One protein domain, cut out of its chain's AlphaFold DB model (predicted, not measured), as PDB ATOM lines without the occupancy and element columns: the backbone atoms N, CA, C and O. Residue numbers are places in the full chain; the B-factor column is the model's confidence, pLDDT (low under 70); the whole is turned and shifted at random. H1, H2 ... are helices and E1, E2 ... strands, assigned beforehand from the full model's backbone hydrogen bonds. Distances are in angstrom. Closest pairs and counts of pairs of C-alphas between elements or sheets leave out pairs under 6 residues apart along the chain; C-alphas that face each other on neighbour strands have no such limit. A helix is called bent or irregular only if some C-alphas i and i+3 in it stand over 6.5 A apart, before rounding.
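AT A GLANCE: This is residues 4 to 99 of the 111 residues of an uncharacterized protein of Burkholderia contaminans (UniProt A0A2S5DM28). A small, twisted sheet of three strands has one long helix, H3, lying along one face, with H1 on the same face, packed on H3 at a steep angle; short H2 sits on that face beside edge strand E1, and the opposite face has no named helix. H4 lies past the end of H3, away from the sheet, and the long link after it, residues 68 to 78, leads back to E2 in the sheet. The printed part has 96 residues, with H1, H2, E1, H3, H4, E2 and E3 in that order; the sheet runs E1, E3, E2, all antiparallel, and the class is mixed, helices and strands. The whole is compact, with a radius of gyration of the C-alphas of 13.5 A and spans of 37 by 27 by 26 A.

IN THESE COORDINATES: H1, residues 4 to 18, begins at C-alpha 4 (-32.189, -13.811, 17.652) and is 21.1 A long. H2 is residues 22 to 25. E1, residues 35 to 41, measures 19.7 A. H3, residues 42 to 62, measures 31.1 A and ends at C-alpha 62 (-46.830, -17.568, 15.462); it is irregular, with C-alphas 43 and 46 7.7 A apart. H4 is residues 64 to 67. E2, residues 79 to 86, measures 21.0 A. E3, residues 91 to 98, measures 22.8 A and ends at C-alpha 98 (-33.667, -13.690, 10.362).

HOW THE PARTS SIT: E3 is the inner strand. It is antiparallel to E1 at 163 degrees, with N 38 and O 94 2.8 A apart, within hydrogen-bond range. E2 and E3 form a hairpin at 159 degrees, with N 84 and O 93 2.8 A apart, also within range. E1, H3, H4 and E2 make a split strand-helix-strand unit, two strands running the same way with E3 between them; its crossover is right-handed. H1 and H3 on one face of the sheet make two layers. H3 is on the sheet at a height of 8.6 A, along the strands, at 2 degrees to E3 on the local plane; its closest C-alphas to E2 are Ile 52 and Val 81, 6.4 A. H1 is on the same face at a height of 9.7 A, slantwise to the strands. H1 touches H3 at a steep tilt of 57 degrees, opposite ways; the closest C-alphas are Val 14 and Arg 54, 6.6 A. H1 touches H2 with residues 11 to 16 alone, the closest C-alphas being Val 12 and Phe 22, 5.5 A. H2 is on the sheet, over none of its strands, at a height of 4.2 A, only just above the sheet's level. H4 is not on the sheet; it is close to H3 but not clearly touching, with C-alphas Ala 60 and Phe 67 closest at 6.5 A. Every O i to N i+4 pair is within hydrogen-bond range in H1 and 14 of 17 in H3; H2 and H4 are too short for such a pair.

THE WHOLE: The two C-alphas farthest apart, those of Glu 65 and Ser 88, are 39.4 A apart. The printed part has no cut; the link from H4 to E2, 11 residues, is long. The mean pLDDT of the printed part is 70.3, and 41 residues are under 70, among them residues 59 to 82.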
ATOM      1  N   ILE A   4     -33.096 -12.671  17.831       66.25
ATOM      2  CA  ILE A   4     -32.189 -13.811  17.652       66.25
ATOM      3  C   ILE A   4     -32.215 -14.805  18.819       66.25
ATOM      4  O   ILE A   4     -32.183 -16.012  18.596       66.25
ATOM      5  N   PHE A   5     -32.349 -14.324  20.061       70.81
ATOM      6  CA  PHE A   5     -32.425 -15.205  21.231       70.81
ATOM      7  C   PHE A   5     -33.751 -15.968  21.257       70.81
ATOM      8  O   PHE A   5     -33.762 -17.162  21.524       70.81
ATOM      9  N   GLN A   6     -34.848 -15.311  20.866       73.94
ATOM     10  CA  GLN A   6     -36.154 -15.959  20.739       73.94
ATOM     11  C   GLN A   6     -36.158 -17.037  19.647       73.94
ATOM     12  O   GLN A   6     -36.758 -18.093  19.834       73.94
ATOM     13  N   LEU A   7     -35.481 -16.797  18.515       75.19
ATOM     14  CA  LEU A   7     -35.325 -17.812  17.474       75.19
ATOM     15  C   LEU A   7     -34.487 -18.996  17.967       75.19
ATOM     16  O   LEU A   7     -34.884 -20.139  17.759       75.19
ATOM     17  N   ARG A   8     -33.361 -18.735  18.642       80.50
ATOM     18  CA  ARG A   8     -32.521 -19.786  19.227       80.50
ATOM     19  C   ARG A   8     -33.327 -20.677  20.168       80.50
ATOM     20  O   ARG A   8     -33.318 -21.888  19.985       80.50
ATOM     21  N   ASP A   9     -34.062 -20.094  21.114       83.44
ATOM     22  CA  ASP A   9     -34.857 -20.857  22.088       83.44
ATOM     23  C   ASP A   9     -35.901 -21.755  21.398       83.44
ATOM     24  O   ASP A   9     -36.144 -22.888  21.815       83.44
ATOM     25  N   ARG A  10     -36.478 -21.286  20.287       80.12
ATOM     26  CA  ARG A  10     -37.416 -22.076  19.476       80.12
ATOM     27  C   ARG A  10     -36.733 -23.200  18.716       80.12
ATOM     28  O   ARG A  10     -37.269 -24.302  18.665       80.12
ATOM     29  N   LEU A  11     -35.568 -22.945  18.129       83.50
ATOM     30  CA  LEU A  11     -34.803 -23.989  17.452       83.50
ATOM     31  C   LEU A  11     -34.347 -25.064  18.438       83.50
ATOM     32  O   LEU A  11     -34.448 -26.241  18.115       83.50
ATOM     33  N   VAL A  12     -33.952 -24.682  19.656       89.25
ATOM     34  CA  VAL A  12     -33.664 -25.626  20.745       89.25
ATOM     35  C   VAL A  12     -34.886 -26.501  21.040       89.25
ATOM     36  O   VAL A  12     -34.756 -27.723  21.106       89.25
ATOM     37  N   ALA A  13     -36.081 -25.907  21.152       88.88
ATOM     38  CA  ALA A  13     -37.314 -26.663  21.370       88.88
ATOM     39  C   ALA A  13     -37.616 -27.637  20.214       88.88
ATOM     40  O   ALA A  13     -37.857 -28.818  20.456       88.88
ATOM     41  N   VAL A  14     -37.529 -27.173  18.960       87.94
ATOM     42  CA  VAL A  14     -37.755 -28.012  17.771       87.94
ATOM     43  C   VAL A  14     -36.743 -29.155  17.691       87.94
ATOM     44  O   VAL A  14     -37.135 -30.288  17.415       87.94
ATOM     45  N   CYS A  15     -35.460 -28.886  17.944       89.56
ATOM     46  CA  CYS A  15     -34.418 -29.908  18.000       89.56
ATOM     47  C   CYS A  15     -34.737 -30.954  19.079       89.56
ATOM     48  O   CYS A  15     -34.715 -32.151  18.786       89.56
ATOM     49  N   GLY A  16     -35.166 -30.520  20.269       90.00
ATOM     50  CA  GLY A  16     -35.629 -31.410  21.335       90.00
ATOM     51  C   GLY A  16     -36.797 -32.315  20.918       90.00
ATOM     52  O   GLY A  16     -36.773 -33.513  21.192       90.00
ATOM     53  N   GLU A  17     -37.785 -31.788  20.189       89.69
ATOM     54  CA  GLU A  17     -38.928 -32.569  19.686       89.69
ATOM     55  C   GLU A  17     -38.533 -33.648  18.669       89.69
ATOM     56  O   GLU A  17     -39.159 -34.710  18.601       89.69
ATOM     57  N   ILE A  18     -37.514 -33.383  17.847       88.25
ATOM     58  CA  ILE A  18     -37.031 -34.341  16.843       88.25
ATOM     59  C   ILE A  18     -35.894 -35.233  17.358       88.25
ATOM     60  O   ILE A  18     -35.449 -36.105  16.610       88.25
ATOM     61  N   GLY A  19     -35.479 -35.064  18.619       89.06
ATOM     62  CA  GLY A  19     -34.432 -35.853  19.270       89.06
ATOM     63  C   GLY A  19     -33.012 -35.480  18.839       89.06
ATOM     64  O   GLY A  19     -32.138 -36.342  18.834       89.06
ATOM     65  N   VAL A  20     -32.794 -34.227  18.443       89.00
ATOM     66  CA  VAL A  20     -31.496 -33.677  18.035       89.00
ATOM     67  C   VAL A  20     -30.966 -32.774  19.144       89.00
ATOM     68  O   VAL A  20     -31.699 -31.940  19.674       89.00
ATOM     69  N   ASP A  21     -29.688 -32.915  19.476       90.06
ATOM     70  CA  ASP A  21     -29.005 -31.991  20.379       90.06
ATOM     71  C   ASP A  21     -28.621 -30.715  19.620       90.06
ATOM     72  O   ASP A  21     -27.809 -30.754  18.695       90.06
ATOM     73  N   PHE A  22     -29.229 -29.587  20.001       88.00
ATOM     74  CA  PHE A  22     -29.010 -28.297  19.352       88.00
ATOM     75  C   PHE A  22     -27.544 -27.859  19.429       88.00
ATOM     76  O   PHE A  22     -27.010 -27.404  18.422       88.00
ATOM     77  N   ASP A  23     -26.871 -28.015  20.572       86.75
ATOM     78  CA  ASP A  23     -25.482 -27.559  20.731       86.75
ATOM     79  C   ASP A  23     -24.485 -28.479  19.997       86.75
ATOM     80  O   ASP A  23     -23.371 -28.060  19.688       86.75
ATOM     81  N   ALA A  24     -24.883 -29.715  19.676       85.94
ATOM     82  CA  ALA A  24     -24.065 -30.649  18.900       85.94
ATOM     83  C   ALA A  24     -24.108 -30.380  17.390       85.94
ATOM     84  O   ALA A  24     -23.151 -30.700  16.684       85.94
ATOM     85  N   VAL A  25     -25.221 -29.832  16.894       84.81
ATOM     86  CA  VAL A  25     -25.404 -29.553  15.463       84.81
ATOM     87  C   VAL A  25     -25.259 -28.080  15.126       84.81
ATOM     88  O   VAL A  25     -24.954 -27.779  13.980       84.81
ATOM     89  N   SER A  26     -25.489 -27.161  16.067       83.75
ATOM     90  CA  SER A  26     -25.418 -25.724  15.804       83.75
ATOM     91  C   SER A  26     -24.002 -25.179  15.929       83.75
ATOM     92  O   SER A  26     -23.249 -25.526  16.838       83.75
ATOM     93  N   ASP A  27     -23.657 -24.276  15.016       76.06
ATOM     94  CA  ASP A  27     -22.449 -23.477  15.157       76.06
ATOM     95  C   ASP A  27     -22.583 -22.510  16.348       76.06
ATOM     96  O   ASP A  27     -23.698 -22.080  16.684       76.06
ATOM     97  N   PRO A  28     -21.462 -22.112  16.984       68.69
ATOM     98  CA  PRO A  28     -21.490 -21.112  18.038       68.69
ATOM     99  C   PRO A  28     -22.198 -19.850  17.537       68.69
ATOM    100  O   PRO A  28     -21.758 -19.209  16.582       68.69
ATOM    101  N   VAL A  29     -23.308 -19.489  18.186       61.44
ATOM    102  CA  VAL A  29     -24.115 -18.331  17.789       61.44
ATOM    103  C   VAL A  29     -23.302 -17.057  18.010       61.44
ATOM    104  O   VAL A  29     -23.174 -16.559  19.130       61.44
ATOM    105  N   HIS A  30     -22.751 -16.511  16.930       56.22
ATOM    106  CA  HIS A  30     -22.122 -15.204  16.947       56.22
ATOM    107  C   HIS A  30     -23.214 -14.134  16.934       56.22
ATOM    108  O   HIS A  30     -24.005 -14.044  16.004       56.22
ATOM    109  N   THR A  31     -23.247 -13.276  17.955       53.53
ATOM    110  CA  THR A  31     -24.250 -12.202  18.111       53.53
ATOM    111  C   THR A  31     -24.244 -11.156  16.990       53.53
ATOM    112  O   THR A  31     -25.100 -10.275  16.977       53.53
ATOM    113  N   SER A  32     -23.265 -11.227  16.087       57.69
ATOM    114  CA  SER A  32     -23.123 -10.367  14.912       57.69
ATOM    115  C   SER A  32     -23.786 -10.945  13.658       57.69
ATOM    116  O   SER A  32     -23.907 -10.227  12.670       57.69
ATOM    117  N   ASP A  33     -24.167 -12.224  13.683       59.62
ATOM    118  CA  ASP A  33     -24.698 -12.943  12.531       59.62
ATOM    119  C   ASP A  33     -26.218 -13.101  12.662       59.62
ATOM    120  O   ASP A  33     -26.727 -13.507  13.706       59.62
ATOM    121  N   SER A  34     -26.964 -12.770  11.609       68.56
ATOM    122  CA  SER A  34     -28.430 -12.922  11.570       68.56
ATOM    123  C   SER A  34     -28.857 -14.361  11.253       68.56
ATOM    124  O   SER A  34     -30.025 -14.613  10.948       68.56
ATOM    125  N   HIS A  35     -27.908 -15.295  11.290       70.88
ATOM    126  CA  HIS A  35     -28.057 -16.672  10.856       70.88
ATOM    127  C   HIS A  35     -27.686 -17.639  11.981       70.88
ATOM    128  O   HIS A  35     -26.724 -17.439  12.719       70.88
ATOM    129  N   ILE A  36     -28.455 -18.719  12.084       77.25
ATOM    130  CA  ILE A  36     -28.122 -19.890  12.893       77.25
ATOM    131  C   ILE A  36     -27.878 -21.037  11.920       77.25
ATOM    132  O   ILE A  36     -28.793 -21.446  11.201       77.25
ATOM    133  N   ASN A  37     -26.645 -21.533  11.894       82.19
ATOM    134  CA  ASN A  37     -26.242 -22.651  11.052       82.19
ATOM    135  C   ASN A  37     -26.234 -23.933  11.875       82.19
ATOM    136  O   ASN A  37     -25.780 -23.940  13.018       82.19
ATOM    137  N   MET A  38     -26.757 -25.004  11.290       84.44
ATOM    138  CA  MET A  38     -26.742 -26.340  11.861       84.44
ATOM    139  C   MET A  38     -26.198 -27.334  10.844       84.44
ATOM    140  O   MET A  38     -26.650 -27.349   9.702       84.44
ATOM    141  N   THR A  39     -25.264 -28.181  11.256       85.00
ATOM    142  CA  THR A  39     -24.621 -29.175  10.400       85.00
ATOM    143  C   THR A  39     -25.020 -30.585  10.823       85.00
ATOM    144  O   THR A  39     -24.916 -30.961  11.986       85.00
ATOM    145  N   PHE A  40     -25.446 -31.378   9.847       83.44
ATOM    146  CA  PHE A  40     -25.836 -32.778   9.972       83.44
ATOM    147  C   PHE A  40     -24.920 -33.628   9.103       83.44
ATOM    148  O   PHE A  40     -24.502 -33.183   8.036       83.44
ATOM    149  N   SER A  41     -24.639 -34.869   9.484       85.44
ATOM    150  CA  SER A  41     -23.971 -35.806   8.576       85.44
ATOM    151  C   SER A  41     -24.887 -36.226   7.413       85.44
ATOM    152  O   SER A  41     -26.104 -36.033   7.436       85.44
ATOM    153  N   SER A  42     -24.326 -36.850   6.378       81.88
ATOM    154  CA  SER A  42     -25.093 -37.383   5.245       81.88
ATOM    155  C   SER A  42     -26.081 -38.475   5.662       81.88
ATOM    156  O   SER A  42     -27.167 -38.564   5.099       81.88
ATOM    157  N   ALA A  43     -25.749 -39.263   6.691       85.31
ATOM    158  CA  ALA A  43     -26.653 -40.255   7.279       85.31
ATOM    159  C   ALA A  43     -27.859 -39.609   7.990       85.31
ATOM    160  O   ALA A  43     -28.899 -40.242   8.164       85.31
ATOM    161  N   GLU A  44     -27.733 -38.340   8.369       85.81
ATOM    162  CA  GLU A  44     -28.737 -37.558   9.087       85.81
ATOM    163  C   GLU A  44     -29.543 -36.645   8.152       85.81
ATOM    164  O   GLU A  44     -30.252 -35.750   8.606       85.81
ATOM    165  N   GLU A  45     -29.512 -36.890   6.837       84.56
ATOM    166  CA  GLU A  45     -30.275 -36.109   5.858       84.56
ATOM    167  C   GLU A  45     -31.771 -36.011   6.206       84.56
ATOM    168  O   GLU A  45     -32.384 -34.944   6.107       84.56
ATOM    169  N   CYS A  46     -32.356 -37.121   6.663       87.06
ATOM    170  CA  CYS A  46     -33.753 -37.170   7.088       87.06
ATOM    171  C   CYS A  46     -34.021 -36.253   8.295       87.06
ATOM    172  O   CYS A  46     -35.108 -35.681   8.409       87.06
ATOM    173  N   LEU A  47     -33.039 -36.074   9.188       87.81
ATOM    174  CA  LEU A  47     -33.147 -35.148  10.317       87.81
ATOM    175  C   LEU A  47     -33.138 -33.697   9.834       87.81
ATOM    176  O   LEU A  47     -33.990 -32.927  10.278       87.81
ATOM    177  N   ALA A  48     -32.278 -33.351   8.871       83.31
ATOM    178  CA  ALA A  48     -32.269 -32.024   8.255       83.31
ATOM    179  C   ALA A  48     -33.635 -31.682   7.623       83.31
ATOM    180  O   ALA A  48     -34.194 -30.613   7.876       83.31
ATOM    181  N   ASP A  49     -34.242 -32.616   6.882       83.31
ATOM    182  CA  ASP A  49     -35.568 -32.401   6.283       83.31
ATOM    183  C   ASP A  49     -36.684 -32.274   7.332       83.31
ATOM    184  O   ASP A  49     -37.605 -31.460   7.187       83.31
ATOM    185  N   ARG A  50     -36.622 -33.076   8.402       87.44
ATOM    186  CA  ARG A  50     -37.576 -33.002   9.519       87.44
ATOM    187  C   ARG A  50     -37.463 -31.679  10.263       87.44
ATOM    188  O   ARG A  50     -38.499 -31.088  10.571       87.44
ATOM    189  N   LEU A  51     -36.240 -31.206  10.498       86.06
ATOM    190  CA  LEU A  51     -35.974 -29.914  11.114       86.06
ATOM    191  C   LEU A  51     -36.598 -28.794  10.282       86.06
ATOM    192  O   LEU A  51     -37.413 -28.042  10.805       86.06
ATOM    193  N   ILE A  52     -36.325 -28.730   8.977       81.62
ATOM    194  CA  ILE A  52     -36.871 -27.681   8.097       81.62
ATOM    195  C   ILE A  52     -38.398 -27.659   8.140       81.62
ATOM    196  O   ILE A  52     -39.006 -26.597   8.296       81.62
ATOM    197  N   LYS A  53     -39.033 -28.832   8.040       82.12
ATOM    198  CA  LYS A  53     -40.495 -28.947   8.125       82.12
ATOM    199  C   LYS A  53     -41.014 -28.468   9.477       82.12
ATOM    200  O   LYS A  53     -42.021 -27.763   9.509       82.12
ATOM    201  N   ARG A  54     -40.355 -28.822  10.585       83.69
ATOM    202  CA  ARG A  54     -40.795 -28.389  11.916       83.69
ATOM    203  C   ARG A  54     -40.542 -26.928  12.203       83.69
ATOM    204  O   ARG A  54     -41.451 -26.298  12.725       83.69
ATOM    205  N   VAL A  55     -39.415 -26.360  11.790       79.19
ATOM    206  CA  VAL A  55     -39.177 -24.920  11.924       79.19
ATOM    207  C   VAL A  55     -40.219 -24.140  11.126       79.19
ATOM    208  O   VAL A  55     -40.816 -23.219  11.666       79.19
ATOM    209  N   ARG A  56     -40.536 -24.556   9.890       74.44
ATOM    210  CA  ARG A  56     -41.602 -23.918   9.096       74.44
ATOM    211  C   ARG A  56     -42.965 -23.983   9.785       74.44
ATOM    212  O   ARG A  56     -43.637 -22.967   9.857       74.44
ATOM    213  N   VAL A  57     -43.358 -25.144  10.314       73.12
ATOM    214  CA  VAL A  57     -44.643 -25.313  11.021       73.12
ATOM    215  C   VAL A  57     -44.676 -24.548  12.348       73.12
ATOM    216  O   VAL A  57     -45.680 -23.922  12.666       73.12
ATOM    217  N   SER A  58     -43.590 -24.586  13.115       73.62
ATOM    218  CA  SER A  58     -43.476 -23.888  14.396       73.62
ATOM    219  C   SER A  58     -43.542 -22.373  14.196       73.62
ATOM    220  O   SER A  58     -44.322 -21.710  14.865       73.62
ATOM    221  N   VAL A  59     -42.826 -21.834  13.203       64.56
ATOM    222  CA  VAL A  59     -42.893 -20.408  12.850       64.56
ATOM    223  C   VAL A  59     -44.259 -20.033  12.259       64.56
ATOM    224  O   VAL A  59     -44.756 -18.945  12.538       64.56
ATOM    225  N   ALA A  60     -44.906 -20.932  11.505       58.47
ATOM    226  CA  ALA A  60     -46.273 -20.724  11.020       58.47
ATOM    227  C   ALA A  60     -47.286 -20.534  12.152       58.47
ATOM    228  O   ALA A  60     -48.229 -19.765  11.999       58.47
ATOM    229  N   ALA A  61     -47.095 -21.208  13.290       57.66
ATOM    230  CA  ALA A  61     -48.003 -21.104  14.429       57.66
ATOM    231  C   ALA A  61     -48.021 -19.695  15.053       57.66
ATOM    232  O   ALA A  61     -49.044 -19.288  15.598       57.66
ATOM    233  N   ASP A  62     -46.927 -18.937  14.939       52.88
ATOM    234  CA  ASP A  62     -46.830 -17.568  15.462       52.88
ATOM    235  C   ASP A  62     -47.274 -16.485  14.474       52.88
ATOM    236  O   ASP A  62     -47.470 -15.336  14.867       52.88
ATOM    237  N   SER A  63     -47.431 -16.828  13.194       49.00
ATOM    238  CA  SER A  63     -47.940 -15.917  12.163       49.00
ATOM    239  C   SER A  63     -48.746 -16.692  11.111       49.00
ATOM    240  O   SER A  63     -48.344 -16.775   9.946       49.00
ATOM    241  N   PRO A  64     -49.890 -17.289  11.506       49.75
ATOM    242  CA  PRO A  64     -50.699 -18.133  10.624       49.75
ATOM    243  C   PRO A  64     -51.268 -17.353   9.433       49.75
ATOM    244  O   PRO A  64     -51.425 -17.908   8.346       49.75
ATOM    245  N   GLU A  65     -51.503 -16.049   9.606       41.25
ATOM    246  CA  GLU A  65     -51.971 -15.146   8.548       41.25
ATOM    247  C   GLU A  65     -50.955 -15.010   7.400       41.25
ATOM    248  O   GLU A  65     -51.356 -14.834   6.254       41.25
ATOM    249  N   SER A  66     -49.652 -15.184   7.667       41.47
ATOM    250  CA  SER A  66     -48.594 -15.116   6.644       41.47
ATOM    251  C   SER A  66     -48.470 -16.398   5.805       41.47
ATOM    252  O   SER A  66     -47.797 -16.385   4.780       41.47
ATOM    253  N   PHE A  67     -49.109 -17.501   6.215       41.56
ATOM    254  CA  PHE A  67     -49.094 -18.786   5.495       41.56
ATOM    255  C   PHE A  67     -50.299 -18.984   4.565       41.56
ATOM    256  O   PHE A  67     -50.280 -19.888   3.735       41.56
ATOM    257  N   MET A  68     -51.342 -18.154   4.691       44.03
ATOM    258  CA  MET A  68     -52.511 -18.183   3.800       44.03
ATOM    259  C   MET A  68     -52.328 -17.337   2.531       44.03
ATOM    260  O   MET A  68     -53.121 -17.463   1.600       44.03
ATOM    261  N   PHE A  69     -51.285 -16.505   2.472       40.25
ATOM    262  CA  PHE A  69     -50.911 -15.759   1.274       40.25
ATOM    263  C   PHE A  69     -49.820 -16.516   0.510       40.25
ATOM    264  O   PHE A  69     -48.635 -16.398   0.808       40.25
ATOM    265  N   GLU A  70     -50.210 -17.277  -0.514       41.94
ATOM    266  CA  GLU A  70     -49.291 -17.594  -1.614       41.94
ATOM    267  C   GLU A  70     -49.087 -16.312  -2.439       41.94
ATOM    268  O   GLU A  70     -49.844 -16.009  -3.358       41.94
ATOM    269  N   GLY A  71     -48.101 -15.501  -2.052       47.69
ATOM    270  CA  GLY A  71     -47.744 -14.257  -2.732       47.69
ATOM    271  C   GLY A  71     -46.689 -13.454  -1.969       47.69
ATOM    272  O   GLY A  71     -46.493 -13.657  -0.773       47.69
ATOM    273  N   ASP A  72     -46.029 -12.528  -2.671       45.53
ATOM    274  CA  ASP A  72     -44.887 -11.689  -2.242       45.53
ATOM    275  C   ASP A  72     -45.102 -10.865  -0.943       45.53
ATOM    276  O   ASP A  72     -44.184 -10.213  -0.451       45.53
ATOM    277  N   GLU A  73     -46.294 -10.908  -0.340       44.78
ATOM    278  CA  GLU A  73     -46.660 -10.159   0.871       44.78
ATOM    279  C   GLU A  73     -46.628 -10.986   2.174       44.78
ATOM    280  O   GLU A  73     -47.087 -10.519   3.218       44.78
ATOM    281  N   ALA A  74     -46.018 -12.179   2.180       43.72
ATOM    282  CA  ALA A  74     -45.739 -12.965   3.397       43.72
ATOM    283  C   ALA A  74     -44.588 -12.366   4.249       43.72
ATOM    284  O   ALA A  74     -43.675 -13.053   4.710       43.72
ATOM    285  N   GLN A  75     -44.617 -11.049   4.456       46.34
ATOM    286  CA  GLN A  75     -43.539 -10.245   5.031       46.34
ATOM    287  C   GLN A  75     -43.763  -9.909   6.520       46.34
ATOM    288  O   GLN A  75     -43.365  -8.846   6.995       46.34
ATOM    289  N   LYS A  76     -44.389 -10.812   7.290       45.59
ATOM    290  CA  LYS A  76     -44.534 -10.674   8.756       45.59
ATOM    291  C   LYS A  76     -44.157 -11.945   9.519       45.59
ATOM    292  O   LYS A  76     -44.915 -12.470  10.327       45.59
ATOM    293  N   LEU A  77     -42.944 -12.405   9.228       48.50
ATOM    294  CA  LEU A  77     -41.888 -12.896  10.125       48.50
ATOM    295  C   LEU A  77     -40.808 -13.398   9.166       48.50
ATOM    296  O   LEU A  77     -40.922 -14.496   8.633       48.50
ATOM    297  N   GLY A  78     -39.808 -12.573   8.853       54.78
ATOM    298  CA  GLY A  78     -38.785 -12.977   7.895       54.78
ATOM    299  C   GLY A  78     -37.836 -13.976   8.537       54.78
ATOM    300  O   GLY A  78     -36.760 -13.615   8.974       54.78
ATOM    301  N   ILE A  79     -38.240 -15.235   8.638       60.47
ATOM    302  CA  ILE A  79     -37.340 -16.338   8.960       60.47
ATOM    303  C   ILE A  79     -37.200 -17.178   7.696       60.47
ATOM    304  O   ILE A  79     -38.178 -17.753   7.224       60.47
ATOM    305  N   GLN A  80     -35.995 -17.249   7.132       67.50
ATOM    306  CA  GLN A  80     -35.711 -18.100   5.977       67.50
ATOM    307  C   GLN A  80     -34.982 -19.356   6.436       67.50
ATOM    308  O   GLN A  80     -33.910 -19.278   7.025       67.50
ATOM    309  N   VAL A  81     -35.558 -20.519   6.141       68.19
ATOM    310  CA  VAL A  81     -34.952 -21.821   6.440       68.19
ATOM    311  C   VAL A  81     -34.584 -22.503   5.131       68.19
ATOM    312  O   VAL A  81     -35.476 -22.797   4.323       68.19
ATOM    313  N   HIS A  82     -33.298 -22.785   4.944       69.44
ATOM    314  CA  HIS A  82     -32.780 -23.437   3.746       69.44
ATOM    315  C   HIS A  82     -31.894 -24.638   4.086       69.44
ATOM    316  O   HIS A  82     -31.184 -24.640   5.091       69.44
ATOM    317  N   LYS A  83     -31.986 -25.667   3.234       72.69
ATOM    318  CA  LYS A  83     -31.079 -26.817   3.205       72.69
ATOM    319  C   LYS A  83     -29.993 -26.508   2.185       72.69
ATOM    320  O   LYS A  83     -30.328 -26.225   1.036       72.69
ATOM    321  N   SER A  84     -28.738 -26.626   2.585       69.00
ATOM    322  CA  SER A  84     -27.583 -26.522   1.696       69.00
ATOM    323  C   SER A  84     -26.729 -27.776   1.831       69.00
ATOM    324  O   SER A  84     -26.615 -28.354   2.911       69.00
ATOM    325  N   PHE A  85     -26.133 -28.227   0.732       66.00
ATOM    326  CA  PHE A  85     -25.141 -29.299   0.761       66.00
ATOM    327  C   PHE A  85     -23.755 -28.673   0.941       66.00
ATOM    328  O   PHE A  85     -23.406 -27.782   0.174       66.00
ATOM    329  N   VAL A  86     -22.979 -29.094   1.946       60.31
ATOM    330  CA  VAL A  86     -21.657 -28.497   2.222       60.31
ATOM    331  C   VAL A  86     -20.548 -29.306   1.547       60.31
ATOM    332  O   VAL A  86     -20.454 -30.526   1.708       60.31
ATOM    333  N   CYS A  87     -19.663 -28.600   0.837       41.03
ATOM    334  CA  CYS A  87     -18.651 -29.110  -0.097       41.03
ATOM    335  C   CYS A  87     -17.556 -30.055   0.456       41.03
ATOM    336  O   CYS A  87     -16.696 -30.486  -0.308       41.03
ATOM    337  N   SER A  88     -17.576 -30.470   1.731       48.38
ATOM    338  CA  SER A  88     -16.704 -31.566   2.213       48.38
ATOM    339  C   SER A  88     -17.299 -32.973   1.994       48.38
ATOM    340  O   SER A  88     -16.780 -33.969   2.504       48.38
ATOM    341  N   ASN A  89     -18.368 -33.072   1.189       49.56
ATOM    342  CA  ASN A  89     -19.017 -34.294   0.687       49.56
ATOM    343  C   ASN A  89     -19.661 -35.217   1.734       49.56
ATOM    344  O   ASN A  89     -20.069 -36.330   1.398       49.56
ATOM    345  N   ARG A  90     -19.762 -34.804   3.002       62.50
ATOM    346  CA  ARG A  90     -20.274 -35.678   4.074       62.50
ATOM    347  C   ARG A  90     -21.359 -35.075   4.945       62.50
ATOM    348  O   ARG A  90     -21.854 -35.796   5.807       62.50
ATOM    349  N   CYS A  91     -21.731 -33.816   4.734       71.31
ATOM    350  CA  CYS A  91     -22.633 -33.119   5.638       71.31
ATOM    351  C   CYS A  91     -23.662 -32.251   4.901       71.31
ATOM    352  O   CYS A  91     -23.381 -31.666   3.854       71.31
ATOM    353  N   TRP A  92     -24.843 -32.148   5.498       76.44
ATOM    354  CA  TRP A  92     -25.904 -31.213   5.150       76.44
ATOM    355  C   TRP A  92     -25.879 -30.037   6.120       76.44
ATOM    356  O   TRP A  92     -25.791 -30.245   7.326       76.44
ATOM    357  N   ALA A  93     -26.014 -28.818   5.611       78.62
ATOM    358  CA  ALA A  93     -26.256 -27.638   6.425       78.62
ATOM    359  C   ALA A  93     -27.735 -27.251   6.375       78.62
ATOM    360  O   ALA A  93     -28.378 -27.269   5.323       78.62
ATOM    361  N   VAL A  94     -28.272 -26.874   7.527       78.88
ATOM    362  CA  VAL A  94     -29.549 -26.185   7.662       78.88
ATOM    363  C   VAL A  94     -29.259 -24.820   8.248       78.88
ATOM    364  O   VAL A  94     -28.790 -24.706   9.377       78.88
ATOM    365  N   SER A  95     -29.580 -23.786   7.490       78.56
ATOM    366  CA  SER A  95     -29.377 -22.406   7.908       78.56
ATOM    367  C   SER A  95     -30.727 -21.740   8.119       78.56
ATOM    368  O   SER A  95     -31.622 -21.796   7.268       78.56
ATOM    369  N   VAL A  96     -30.875 -21.120   9.285       76.25
ATOM    370  CA  VAL A  96     -32.072 -20.394   9.704       76.25
ATOM    371  C   VAL A  96     -31.700 -18.923   9.834       76.25
ATOM    372  O   VAL A  96     -31.002 -18.530  10.764       76.25
ATOM    373  N   ALA A  97     -32.141 -18.118   8.876       71.62
ATOM    374  CA  ALA A  97     -31.858 -16.692   8.802       71.62
ATOM    375  C   ALA A  97     -33.020 -15.865   9.348       71.62
ATOM    376  O   ALA A  97     -34.175 -16.209   9.108       71.62
ATOM    377  N   LEU A  98     -32.717 -14.739   9.991       62.38
ATOM    378  CA  LEU A  98     -33.667 -13.690  10.362       62.38
ATOM    379  C   LEU A  98     -33.560 -12.515   9.377       62.38
ATOM    380  O   LEU A  98     -32.687 -11.663   9.488       62.38
ATOM    381  N   SER A  99     -34.485 -12.444   8.430       54.75
ATOM    382  CA  SER A  99     -34.793 -11.266   7.623       54.75
ATOM    383  C   SER A  99     -35.768 -10.336   8.366       54.75
ATOM    384  O   SER A  99     -36.989 -10.403   8.236       54.75
TER     385      SER A  99